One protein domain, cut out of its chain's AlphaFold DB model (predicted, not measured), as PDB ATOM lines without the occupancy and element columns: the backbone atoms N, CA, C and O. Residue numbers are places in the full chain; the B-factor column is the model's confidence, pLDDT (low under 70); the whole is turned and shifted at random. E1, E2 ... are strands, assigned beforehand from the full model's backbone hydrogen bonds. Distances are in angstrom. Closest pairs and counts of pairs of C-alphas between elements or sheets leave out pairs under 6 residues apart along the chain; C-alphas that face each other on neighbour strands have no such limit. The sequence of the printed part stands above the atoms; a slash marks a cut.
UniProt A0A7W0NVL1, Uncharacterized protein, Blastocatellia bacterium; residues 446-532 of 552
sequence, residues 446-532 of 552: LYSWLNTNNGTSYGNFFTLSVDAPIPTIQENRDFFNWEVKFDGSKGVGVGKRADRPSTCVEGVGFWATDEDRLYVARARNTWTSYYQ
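AT A GLANCE: This is residues 446 to 532 of the 552 residues of an uncharacterized protein of Blastocatellia bacterium (UniProt A0A7W0NVL1). With little regular structure, the domain has a small twisted, mixed sheet, E3 E4 E5 E6, at one end, and loop residues 465 to 472 stick out at the other. The 87 printed residues, 28 of them in six named strands, E1 to E6, have no named helix: all strand. The whole is compact, radius of gyration of the C-alphas 13.1 A, spanning 41 by 32 by 22 A.

IN THESE COORDINATES: E1, residues 446 to 449, begins at C-alpha 446 (190.540, 73.188, 87.800). E2 is residues 462 to 464, E3 492 to 495, E4 509 to 512, E5 517 to 523, 18.3 A long. E6, 526 to 531, ends at C-alpha 531 (192.150, 81.535, 96.537).

HOW THE PARTS SIT: E3 and E4 are parallel, N 493 and O 509 2.9 A apart. E4 E5 E6 is a meander of two hairpins, each strand antiparallel to the last: N 510 and O 519 are 2.8 A apart, N 520 and O 528 2.9 A. E1 and E2 pair with no named strand.

THE WHOLE: The printed part has no cut. The links before E4 are long. pLDDT is under 70 at residues 466 to 468.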
ATOM      1  N   LEU A 446     189.097  73.177  87.577       98.69
ATOM      2  CA  LEU A 446     190.540  73.188  87.800       98.69
ATOM      3  C   LEU A 446     191.172  74.466  87.240       98.69
ATOM      4  O   LEU A 446     190.727  74.983  86.217       98.69
ATOM      5  N   TYR A 447     192.260  74.930  87.854       98.81
ATOM      6  CA  TYR A 447     192.972  76.136  87.420       98.81
ATOM      7  C   TYR A 447     194.481  75.904  87.327       98.81
ATOM      8  O   TYR A 447     195.076  75.283  88.211       98.81
ATOM      9  N   SER A 448     195.093  76.420  86.256       98.31
ATOM     10  CA  SER A 448     196.538  76.370  86.022       98.31
ATOM     11  C   SER A 448     197.092  77.729  85.608       98.31
ATOM     12  O   SER A 448     196.535  78.383  84.729       98.31
ATOM     13  N   TRP A 449     198.189  78.157  86.240       98.56
ATOM     14  CA  TRP A 449     198.911  79.394  85.915       98.56
ATOM     15  C   TRP A 449     200.387  79.298  86.302       98.56
ATOM     16  O   TRP A 449     200.759  78.495  87.149       98.56
ATOM     17  N   LEU A 450     201.259  80.090  85.676       98.00
ATOM     18  CA  LEU A 450     202.690  80.191  86.017       98.00
ATOM     19  C   LEU A 450     203.509  78.883  85.974       98.00
ATOM     20  O   LEU A 450     204.674  78.884  86.360       98.00
ATOM     21  N   ASN A 451     202.953  77.769  85.496       97.38
ATOM     22  CA  ASN A 451     203.735  76.555  85.271       97.38
ATOM     23  C   ASN A 451     204.705  76.779  84.106       97.38
ATOM     24  O   ASN A 451     204.353  77.433  83.121       97.38
ATOM     25  N   THR A 452     205.901  76.199  84.182       96.81
ATOM     26  CA  THR A 452     206.897  76.259  83.106       96.81
ATOM     27  C   THR A 452     207.312  74.867  82.654       96.81
ATOM     28  O   THR A 452     207.367  73.933  83.450       96.81
ATOM     29  N   ASN A 453     207.615  74.719  81.367       94.31
ATOM     30  CA  ASN A 453     208.254  73.537  80.804       94.31
ATOM     31  C   ASN A 453     209.545  73.966  80.109       94.31
ATOM     32  O   ASN A 453     209.499  74.744  79.154       94.31
ATOM     33  N   ASN A 454     210.690  73.501  80.613       95.38
ATOM     34  CA  ASN A 454     212.022  73.875  80.134       95.38
ATOM     35  C   ASN A 454     212.196  75.404  80.008       95.38
ATOM     36  O   ASN A 454     212.658  75.914  78.990       95.38
ATOM     37  N   GLY A 455     211.767  76.142  81.041       95.12
ATOM     38  CA  GLY A 455     211.881  77.604  81.121       95.12
ATOM     39  C   GLY A 455     210.838  78.397  80.323       95.12
ATOM     40  O   GLY A 455     210.800  79.617  80.433       95.12
ATOM     41  N   THR A 456     209.965  77.737  79.554       95.38
ATOM     42  CA  THR A 456     208.891  78.397  78.792       95.38
ATOM     43  C   THR A 456     207.550  78.269  79.508       95.38
ATOM     44  O   THR A 456     207.279  77.238  80.120       95.38
ATOM     45  N   SER A 457     206.685  79.282  79.405       95.69
ATOM     46  CA  SER A 457     205.311  79.232  79.918       95.69
ATOM     47  C   SER A 457     204.554  78.003  79.422       95.69
ATOM     48  O   SER A 457     204.446  77.763  78.219       95.69
ATOM     49  N   TYR A 458     203.971  77.248  80.348       93.69
ATOM     50  CA  TYR A 458     203.220  76.041  80.034       93.69
ATOM     51  C   TYR A 458     201.715  76.331  79.963       93.69
ATOM     52  O   TYR A 458     200.952  75.959  80.851       93.69
ATOM     53  N   GLY A 459     201.295  77.015  78.892       92.19
ATOM     54  CA  GLY A 459     199.895  77.409  78.676       92.19
ATOM     55  C   GLY A 459     198.946  76.218  78.524       92.19
ATOM     56  O   GLY A 459     197.963  76.115  79.244       92.19
ATOM     57  N   ASN A 460     199.285  75.260  77.656       91.06
ATOM     58  CA  ASN A 460     198.494  74.043  77.434       91.06
ATOM     59  C   ASN A 460     198.840  72.942  78.453       91.06
ATOM     60  O   ASN A 460     199.359  71.877  78.105       91.06
ATOM     61  N   PHE A 461     198.653  73.249  79.735       94.19
ATOM     62  CA  PHE A 461     199.029  72.360  80.825       94.19
ATOM     63  C   PHE A 461     198.022  71.220  81.005       94.19
ATOM     64  O   PHE A 461     198.403  70.048  80.952       94.19
ATOM     65  N   PHE A 462     196.743  71.554  81.203       94.31
ATOM     66  CA  PHE A 462     195.661  70.578  81.219       94.31
ATOM     67  C   PHE A 462     195.341  70.133  79.802       94.31
ATOM     68  O   PHE A 462     195.115  70.955  78.919       94.31
ATOM     69  N   THR A 463     195.290  68.821  79.603       90.50
ATOM     70  CA  THR A 463     195.020  68.202  78.305       90.50
ATOM     71  C   THR A 463     194.041  67.043  78.453       90.50
ATOM     72  O   THR A 463     193.993  66.367  79.484       90.50
ATOM     73  N   LEU A 464     193.284  66.778  77.392       86.19
ATOM     74  CA  LEU A 464     192.470  65.572  77.242       86.19
ATOM     75  C   LEU A 464     193.191  64.594  76.306       86.19
ATOM     76  O   LEU A 464     194.028  64.987  75.491       86.19
ATOM     77  N   SER A 465     192.921  63.293  76.436       73.50
ATOM     78  CA  SER A 465     193.496  62.314  75.506       73.50
ATOM     79  C   SER A 465     192.799  62.399  74.152       73.50
ATOM     80  O   SER A 465     191.576  62.367  74.106       73.50
ATOM     81  N   VAL A 466     193.546  62.379  73.048       64.38
ATOM     82  CA  VAL A 466     192.949  62.285  71.699       64.38
ATOM     83  C   VAL A 466     192.117  61.007  71.508       64.38
ATOM     84  O   VAL A 466     191.061  61.050  70.890       64.38
ATOM     85  N   ASP A 467     192.528  59.897  72.132       60.16
ATOM     86  CA  ASP A 467     191.832  58.598  72.045       60.16
ATOM     87  C   ASP A 467     190.725  58.414  73.105       60.16
ATOM     88  O   ASP A 467     190.095  57.358  73.188       60.16
ATOM     89  N   ALA A 468     190.531  59.419  73.961       63.50
ATOM     90  CA  ALA A 468     189.492  59.482  74.983       63.50
ATOM     91  C   ALA A 468     189.188  60.964  75.259       63.50
ATOM     92  O   ALA A 468     189.664  61.502  76.265       63.50
ATOM     93  N   PRO A 469     188.463  61.634  74.343       70.38
ATOM     94  CA  PRO A 469     188.244  63.074  74.413       70.38
ATOM     95  C   PRO A 469     187.331  63.472  75.575       70.38
ATOM     96  O   PRO A 469     187.425  64.603  76.023       70.38
ATOM     97  N   ILE A 470     186.507  62.543  76.090       85.50
ATOM     98  CA  ILE A 470     185.631  62.717  77.266       85.50
ATOM     99  C   ILE A 470     184.847  64.036  77.156       85.50
ATOM    100  O   ILE A 470     185.174  65.018  77.823       85.50
ATOM    101  N   PRO A 471     183.805  64.078  76.306       85.19
ATOM    102  CA  PRO A 471     183.133  65.317  75.879       85.19
ATOM    103  C   PRO A 471     182.476  66.103  77.027       85.19
ATOM    104  O   PRO A 471     182.132  67.283  76.900       85.19
ATOM    105  N   THR A 472     182.302  65.447  78.171       92.88
ATOM    106  CA  THR A 472     181.788  66.029  79.409       92.88
ATOM    107  C   THR A 472     182.822  66.848  80.182       92.88
ATOM    108  O   THR A 472     182.421  67.519  81.127       92.88
ATOM    109  N   ILE A 473     184.111  66.834  79.829       94.94
ATOM    110  CA  ILE A 473     185.140  67.713  80.410       94.94
ATOM    111  C   ILE A 473     185.518  68.753  79.354       94.94
ATOM    112  O   ILE A 473     186.012  68.403  78.288       94.94
ATOM    113  N   GLN A 474     185.287  70.034  79.637       94.75
ATOM    114  CA  GLN A 474     185.474  71.115  78.668       94.75
ATOM    115  C   GLN A 474     186.392  72.208  79.215       94.75
ATOM    116  O   GLN A 474     186.251  72.653  80.358       94.75
ATOM    117  N   GLU A 475     187.327  72.659  78.378       95.94
ATOM    118  CA  GLU A 475     188.158  73.825  78.677       95.94
ATOM    119  C   GLU A 475     187.283  75.077  78.772       95.94
ATOM    120  O   GLU A 475     186.322  75.235  78.020       95.94
ATOM    121  N   ASN A 476     187.619  75.970  79.696       97.19
ATOM    122  CA  ASN A 476     186.849  77.165  80.046       97.19
ATOM    123  C   ASN A 476     185.472  76.885  80.666       97.19
ATOM    124  O   ASN A 476     184.618  77.768  80.716       97.19
ATOM    125  N   ARG A 477     185.267  75.666  81.177       96.19
ATOM    126  CA  ARG A 477     184.104  75.292  81.992       96.19
ATOM    127  C   ARG A 477     184.490  74.407  83.170       96.19
ATOM    128  O   ARG A 477     184.165  74.731  84.304       96.19
ATOM    129  N   ASP A 478     185.169  73.295  82.899       97.81
ATOM    130  CA  ASP A 478     185.607  72.316  83.903       97.81
ATOM    131  C   ASP A 478     187.082  72.506  84.279       97.81
ATOM    132  O   ASP A 478     187.509  72.109  85.360       97.81
ATOM    133  N   PHE A 479     187.869  73.132  83.406       98.19
ATOM    134  CA  PHE A 479     189.247  73.516  83.687       98.19
ATOM    135  C   PHE A 479     189.644  74.775  82.915       98.19
ATOM    136  O   PHE A 479     189.115  75.046  81.839       98.19
ATOM    137  N   PHE A 480     190.595  75.529  83.459       98.62
ATOM    138  CA  PHE A 480     191.091  76.780  82.901       98.62
ATOM    139  C   PHE A 480     192.621  76.746  82.866       98.62
ATOM    140  O   PHE A 480     193.286  76.643  83.901       98.62
ATOM    141  N   ASN A 481     193.168  76.805  81.656       98.19
ATOM    142  CA  ASN A 481     194.601  76.857  81.388       98.19
ATOM    143  C   ASN A 481     195.144  78.292  81.438       98.19
ATOM    144  O   ASN A 481     194.387  79.262  81.370       98.19
ATOM    145  N   TRP A 482     196.467  78.423  81.540       97.94
ATOM    146  CA  TRP A 482     197.134  79.722  81.587       97.94
ATOM    147  C   TRP A 482     197.128  80.397  80.214       97.94
ATOM    148  O   TRP A 482     197.628  79.836  79.240       97.94
ATOM    149  N   GLU A 483     196.642  81.635  80.160       97.25
ATOM    150  CA  GLU A 483     196.671  82.483  78.974       97.25
ATOM    151  C   GLU A 483     197.660  83.637  79.185       97.25
ATOM    152  O   GLU A 483     197.457  84.520  80.018       97.25
ATOM    153  N   VAL A 484     198.756  83.638  78.419       90.94
ATOM    154  CA  VAL A 484     199.788  84.692  78.497       90.94
ATOM    155  C   VAL A 484     199.241  86.038  78.006       90.94
ATOM    156  O   VAL A 484     199.621  87.089  78.513       90.94
ATOM    157  N   LYS A 485     198.331  86.005  77.026       92.75
ATOM    158  CA  LYS A 485     197.588  87.171  76.538       92.75
ATOM    159  C   LYS A 485     196.144  87.053  77.006       92.75
ATOM    160  O   LYS A 485     195.315  86.473  76.314       92.75
ATOM    161  N   PHE A 486     195.878  87.559  78.202       97.62
ATOM    162  CA  PHE A 486     194.581  87.427  78.855       97.62
ATOM    163  C   PHE A 486     193.737  88.696  78.722       97.62
ATOM    164  O   PHE A 486     194.203  89.789  79.033       97.62
ATOM    165  N   ASP A 487     192.479  88.538  78.313       97.19
ATOM    166  CA  ASP A 487     191.506  89.624  78.125       97.19
ATOM    167  C   ASP A 487     190.213  89.435  78.946       97.19
ATOM    168  O   ASP A 487     189.279  90.231  78.841       97.19
ATOM    169  N   GLY A 488     190.142  88.387  79.776       97.75
ATOM    170  CA  GLY A 488     188.944  88.046  80.547       97.75
ATOM    171  C   GLY A 488     187.948  87.130  79.830       97.75
ATOM    172  O   GLY A 488     186.908  86.819  80.409       97.75
ATOM    173  N   SER A 489     188.220  86.678  78.602       97.62
ATOM    174  CA  SER A 489     187.292  85.821  77.846       97.62
ATOM    175  C   SER A 489     187.448  84.321  78.120       97.62
ATOM    176  O   SER A 489     186.459  83.589  78.061       97.62
ATOM    177  N   LYS A 490     188.666  83.858  78.428       97.69
ATOM    178  CA  LYS A 490     188.998  82.441  78.645       97.69
ATOM    179  C   LYS A 490     190.259  82.265  79.494       97.69
ATOM    180  O   LYS A 490     191.099  83.159  79.546       97.69
ATOM    181  N   GLY A 491     190.407  81.094  80.107       98.38
ATOM    182  CA  GLY A 491     191.607  80.680  80.829       98.38
ATOM    183  C   GLY A 491     191.865  81.440  82.130       98.38
ATOM    184  O   GLY A 491     190.942  81.913  82.803       98.38
ATOM    185  N   VAL A 492     193.142  81.516  82.493       98.81
ATOM    186  CA  VAL A 492     193.654  82.221  83.671       98.81
ATOM    187  C   VAL A 492     194.667  83.268  83.231       98.81
ATOM    188  O   VAL A 492     195.645  82.923  82.577       98.81
ATOM    189  N   GLY A 493     194.456  84.529  83.603       98.50
ATOM    190  CA  GLY A 493     195.434  85.605  83.440       98.50
ATOM    191  C   GLY A 493     196.373  85.736  84.635       98.50
ATOM    192  O   GLY A 493     196.079  85.249  85.725       98.50
ATOM    193  N   VAL A 494     197.498  86.420  84.439       98.44
ATOM    194  CA  VAL A 494     198.479  86.717  85.492       98.44
ATOM    195  C   VAL A 494     198.969  88.152  85.301       98.44
ATOM    196  O   VAL A 494     199.355  88.516  84.193       98.44
ATOM    197  N   GLY A 495     198.976  88.953  86.363       98.00
ATOM    198  CA  GLY A 495     199.492  90.323  86.347       98.00
ATOM    199  C   GLY A 495     199.320  90.996  87.701       98.00
ATOM    200  O   GLY A 495     198.946  90.335  88.669       98.00
ATOM    201  N   LYS A 496     199.557  92.307  87.785       98.19
ATOM    202  CA  LYS A 496     199.181  93.054  88.990       98.19
ATOM    203  C   LYS A 496     197.666  93.147  89.084       98.19
ATOM    204  O   LYS A 496     196.960  93.062  88.078       98.19
ATOM    205  N   ARG A 497     197.146  93.416  90.277       97.81
ATOM    206  CA  ARG A 497     195.718  93.622  90.507       97.81
ATOM    207  C   ARG A 497     195.099  94.634  89.539       97.81
ATOM    208  O   ARG A 497     193.994  94.408  89.047       97.81
ATOM    209  N   ALA A 498     195.814  95.727  89.285       97.38
ATOM    210  CA  ALA A 498     195.390  96.806  88.396       97.38
ATOM    211  C   ALA A 498     195.306  96.390  86.915       97.38
ATOM    212  O   ALA A 498     194.544  96.996  86.168       97.38
ATOM    213  N   ASP A 499     196.028  95.341  86.509       96.62
ATOM    214  CA  ASP A 499     196.039  94.830  85.132       96.62
ATOM    215  C   ASP A 499     194.863  93.879  84.856       96.62
ATOM    216  O   ASP A 499     194.639  93.461  83.718       96.62
ATOM    217  N   ARG A 500     194.102  93.504  85.893       97.25
ATOM    218  CA  ARG A 500     192.954  92.609  85.749       97.25
ATOM    219  C   ARG A 500     191.878  93.270  84.875       97.25
ATOM    220  O   ARG A 500     191.369  94.324  85.263       97.25
ATOM    221  N   PRO A 501     191.438  92.626  83.777       97.38
ATOM    222  CA  PRO A 501     190.408  93.173  82.901       97.38
ATOM    223  C   PRO A 501     189.121  93.548  83.644       97.38
ATOM    224  O   PRO A 501     188.658  92.821  84.530       97.38
ATOM    225  N   SER A 502     188.510  94.667  83.252       95.56
ATOM    226  CA  SER A 502     187.202  95.089  83.769       95.56
ATOM    227  C   SER A 502     186.067  94.179  83.286       95.56
ATOM    228  O   SER A 502     185.064  94.025  83.981       95.56
ATOM    229  N   THR A 503     186.238  93.543  82.124       97.44
ATOM    230  CA  THR A 503     185.308  92.550  81.584       97.44
ATOM    231  C   THR A 503     185.772  91.127  81.857       97.44
ATOM    232  O   THR A 503     186.959  90.832  81.742       97.44
ATOM    233  N   CYS A 504     184.842  90.226  82.173       98.06
ATOM    234  CA  CYS A 504     185.146  88.804  82.318       98.06
ATOM    235  C   CYS A 504     183.943  87.896  82.045       98.06
ATOM    236  O   CYS A 504     182.789  88.285  82.245       98.06
ATOM    237  N   VAL A 505     184.217  86.676  81.586       97.81
ATOM    238  CA  VAL A 505     183.240  85.585  81.455       97.81
ATOM    239  C   VAL A 505     183.264  84.732  82.721       97.81
ATOM    240  O   VAL A 505     184.308  84.589  83.342       97.81
ATOM    241  N   GLU A 506     182.125  84.173  83.128       97.62
ATOM    242  CA  GLU A 506     182.057  83.297  84.302       97.62
ATOM    243  C   GLU A 506     183.089  82.155  84.233       97.62
ATOM    244  O   GLU A 506     183.323  81.560  83.183       97.62
ATOM    245  N   GLY A 507     183.723  81.867  85.368       97.69
ATOM    246  CA  GLY A 507     184.709  80.808  85.535       97.69
ATOM    247  C   GLY A 507     186.155  81.226  85.272       97.69
ATOM    248  O   GLY A 507     187.039  80.636  85.890       97.69
ATOM    249  N   VAL A 508     186.423  82.251  84.449       98.50
ATOM    250  CA  VAL A 508     187.805  82.670  84.136       98.50
ATOM    251  C   VAL A 508     188.553  83.141  85.385       98.50
ATOM    252  O   VAL A 508     187.964  83.726  86.301       98.50
ATOM    253  N   GLY A 509     189.862  82.890  85.415       98.56
ATOM    254  CA  GLY A 509     190.740  83.228  86.534       98.56
ATOM    255  C   GLY A 509     191.645  84.429  86.250       98.56
ATOM    256  O   GLY A 509     192.012  84.688  85.110       98.56
ATOM    257  N   PHE A 510     192.062  85.144  87.292       98.75
ATOM    258  CA  PHE A 510     193.155  86.112  87.230       98.75
ATOM    259  C   PHE A 510     193.982  86.053  88.513       98.75
ATOM    260  O   PHE A 510     193.470  86.335  89.600       98.75
ATOM    261  N   TRP A 511     195.253  85.687  88.388       98.81
ATOM    262  CA  TRP A 511     196.219  85.716  89.476       98.81
ATOM    263  C   TRP A 511     196.832  87.113  89.602       98.81
ATOM    264  O   TRP A 511     197.573  87.549  88.719       98.81
ATOM    265  N   ALA A 512     196.520  87.796  90.703       98.62
ATOM    266  CA  ALA A 512     197.128  89.063  91.082       98.62
ATOM    267  C   ALA A 512     198.454  88.792  91.811       98.62
ATOM    268  O   ALA A 512     198.451  88.316  92.948       98.62
ATOM    269  N   THR A 513     199.580  89.055  91.149       97.88
ATOM    270  CA  THR A 513     200.931  88.752  91.657       97.88
ATOM    271  C   THR A 513     201.371  89.648  92.807       97.88
ATOM    272  O   THR A 513     202.238  89.267  93.576       97.88
ATOM    273  N   ASP A 514     200.789  90.836  92.920       98.06
ATOM    274  CA  ASP A 514     201.021  91.807  93.989       98.06
ATOM    275  C   ASP A 514     200.188  91.532  95.252       98.06
ATOM    276  O   ASP A 514     200.409  92.165  96.281       98.06
ATOM    277  N   GLU A 515     199.254  90.581  95.191       97.88
ATOM    278  CA  GLU A 515     198.389  90.193  96.312       97.88
ATOM    279  C   GLU A 515     198.495  88.701  96.682       97.88
ATOM    280  O   GLU A 515     197.821  88.260  97.618       97.88
ATOM    281  N   ASP A 516     199.267  87.919  95.919       97.06
ATOM    282  CA  ASP A 516     199.314  86.451  95.968       97.06
ATOM    283  C   ASP A 516     197.918  85.811  95.975       97.06
ATOM    284  O   ASP A 516     197.583  84.962  96.808       97.06
ATOM    285  N   ARG A 517     197.060  86.262  95.053       98.56
ATOM    286  CA  ARG A 517     195.628  85.949  95.092       98.56
ATOM    287  C   ARG A 517     195.050  85.624  93.725       98.56
ATOM    288  O   ARG A 517     195.147  86.403  92.778       98.56
ATOM    289  N   LEU A 518     194.341  84.502  93.650       98.81
ATOM    290  CA  LEU A 518     193.516  84.139  92.505       98.81
ATOM    291  C   LEU A 518     192.122  84.743  92.667       98.81
ATOM    292  O   LEU A 518     191.412  84.483  93.643       98.81
ATOM    293  N   TYR A 519     191.708  85.493  91.658       98.75
ATOM    294  CA  TYR A 519     190.339  85.939  91.470       98.75
ATOM    295  C   TYR A 519     189.659  85.087  90.411       98.75
ATOM    296  O   TYR A 519     190.271  84.761  89.401       98.75
ATOM    297  N   VAL A 520     188.385  84.773  90.617       98.50
ATOM    298  CA  VAL A 520     187.558  84.063  89.636       98.50
ATOM    299  C   VAL A 520     186.308  84.880  89.352       98.50
ATOM    300  O   VAL A 520     185.694  85.439  90.266       98.50
ATOM    301  N   ALA A 521     185.936  84.970  88.082       98.12
ATOM    302  CA  ALA A 521     184.674  85.558  87.669       98.12
ATOM    303  C   ALA A 521     183.510  84.649  88.094       98.12
ATOM    304  O   ALA A 521     183.385  83.527  87.609       98.12
ATOM    305  N   ARG A 522     182.659  85.103  89.018       95.25
ATOM    306  CA  ARG A 522     181.478  84.338  89.480       95.25
ATOM    307  C   ARG A 522     180.218  84.628  88.675       95.25
ATOM    308  O   ARG A 522     179.257  83.882  88.751       95.25
ATOM    309  N   ALA A 523     180.245  85.720  87.929       95.38
ATOM    310  CA  ALA A 523     179.273  86.092  86.921       95.38
ATOM    311  C   ALA A 523     179.987  86.999  85.912       95.38
ATOM    312  O   ALA A 523     181.126  87.427  86.144       95.38
ATOM    313  N   ARG A 524     179.315  87.324  84.807       96.12
ATOM    314  CA  ARG A 524     179.850  88.246  83.801       96.12
ATOM    315  C   ARG A 524     180.283  89.566  84.451       96.12
ATOM    316  O   ARG A 524     179.480  90.210  85.118       96.12
ATOM    317  N   ASN A 525     181.536  89.960  84.222       97.12
ATOM    318  CA  ASN A 525     182.176  91.178  84.741       97.12
ATOM    319  C   ASN A 525     182.244  91.278  86.281       97.12
ATOM    320  O   ASN A 525     182.548  92.343  86.816       97.12
ATOM    321  N   THR A 526     182.012  90.175  87.003       97.62
ATOM    322  CA  THR A 526     181.999  90.145  88.472       97.62
ATOM    323  C   THR A 526     183.076  89.218  88.997       97.62
ATOM    324  O   THR A 526     182.905  88.002  89.126       97.62
ATOM    325  N   TRP A 527     184.205  89.809  89.354       98.31
ATOM    326  CA  TRP A 527     185.327  89.082  89.911       98.31
ATOM    327  C   TRP A 527     185.270  88.956  91.432       98.31
ATOM    328  O   TRP A 527     185.123  89.950  92.140       98.31
ATOM    329  N   THR A 528     185.535  87.759  91.946       98.12
ATOM    330  CA  THR A 528     185.555  87.463  93.386       98.12
ATOM    331  C   THR A 528     186.902  86.870  93.788       98.12
ATOM    332  O   THR A 528     187.487  86.110  93.018       98.12
ATOM    333  N   SER A 529     187.411  87.209  94.977       97.94
ATOM    334  CA  SER A 529     188.573  86.515  95.554       97.94
ATOM    335  C   SER A 529     188.230  85.038  95.722       97.94
ATOM    336  O   SER A 529     187.219  84.713  96.342       97.94
ATOM    337  N   TYR A 530     189.056  84.152  95.181       98.31
ATOM    338  CA  TYR A 530     188.790  82.716  95.179       98.31
ATOM    339  C   TYR A 530     189.799  81.931  96.006       98.31
ATOM    340  O   TYR A 530     189.410  81.039  96.753       98.31
ATOM    341  N   TYR A 531     191.079  82.273  95.888       98.69
ATOM    342  CA  TYR A 531     192.150  81.535  96.537       98.69
ATOM    343  C   TYR A 531     193.316  82.454  96.886       98.69
ATOM    344  O   TYR A 531     193.673  83.341  96.114       98.69
ATOM    345  N   GLN A 532     193.907  82.201  98.046       98.12
ATOM    346  CA  GLN A 532     195.211  82.693  98.460       98.12
ATOM    347  C   GLN A 532     195.960  81.480  99.031       98.12
ATOM    348  O   GLN A 532     195.341  80.721  99.783       98.12
TER     349      GLN A 532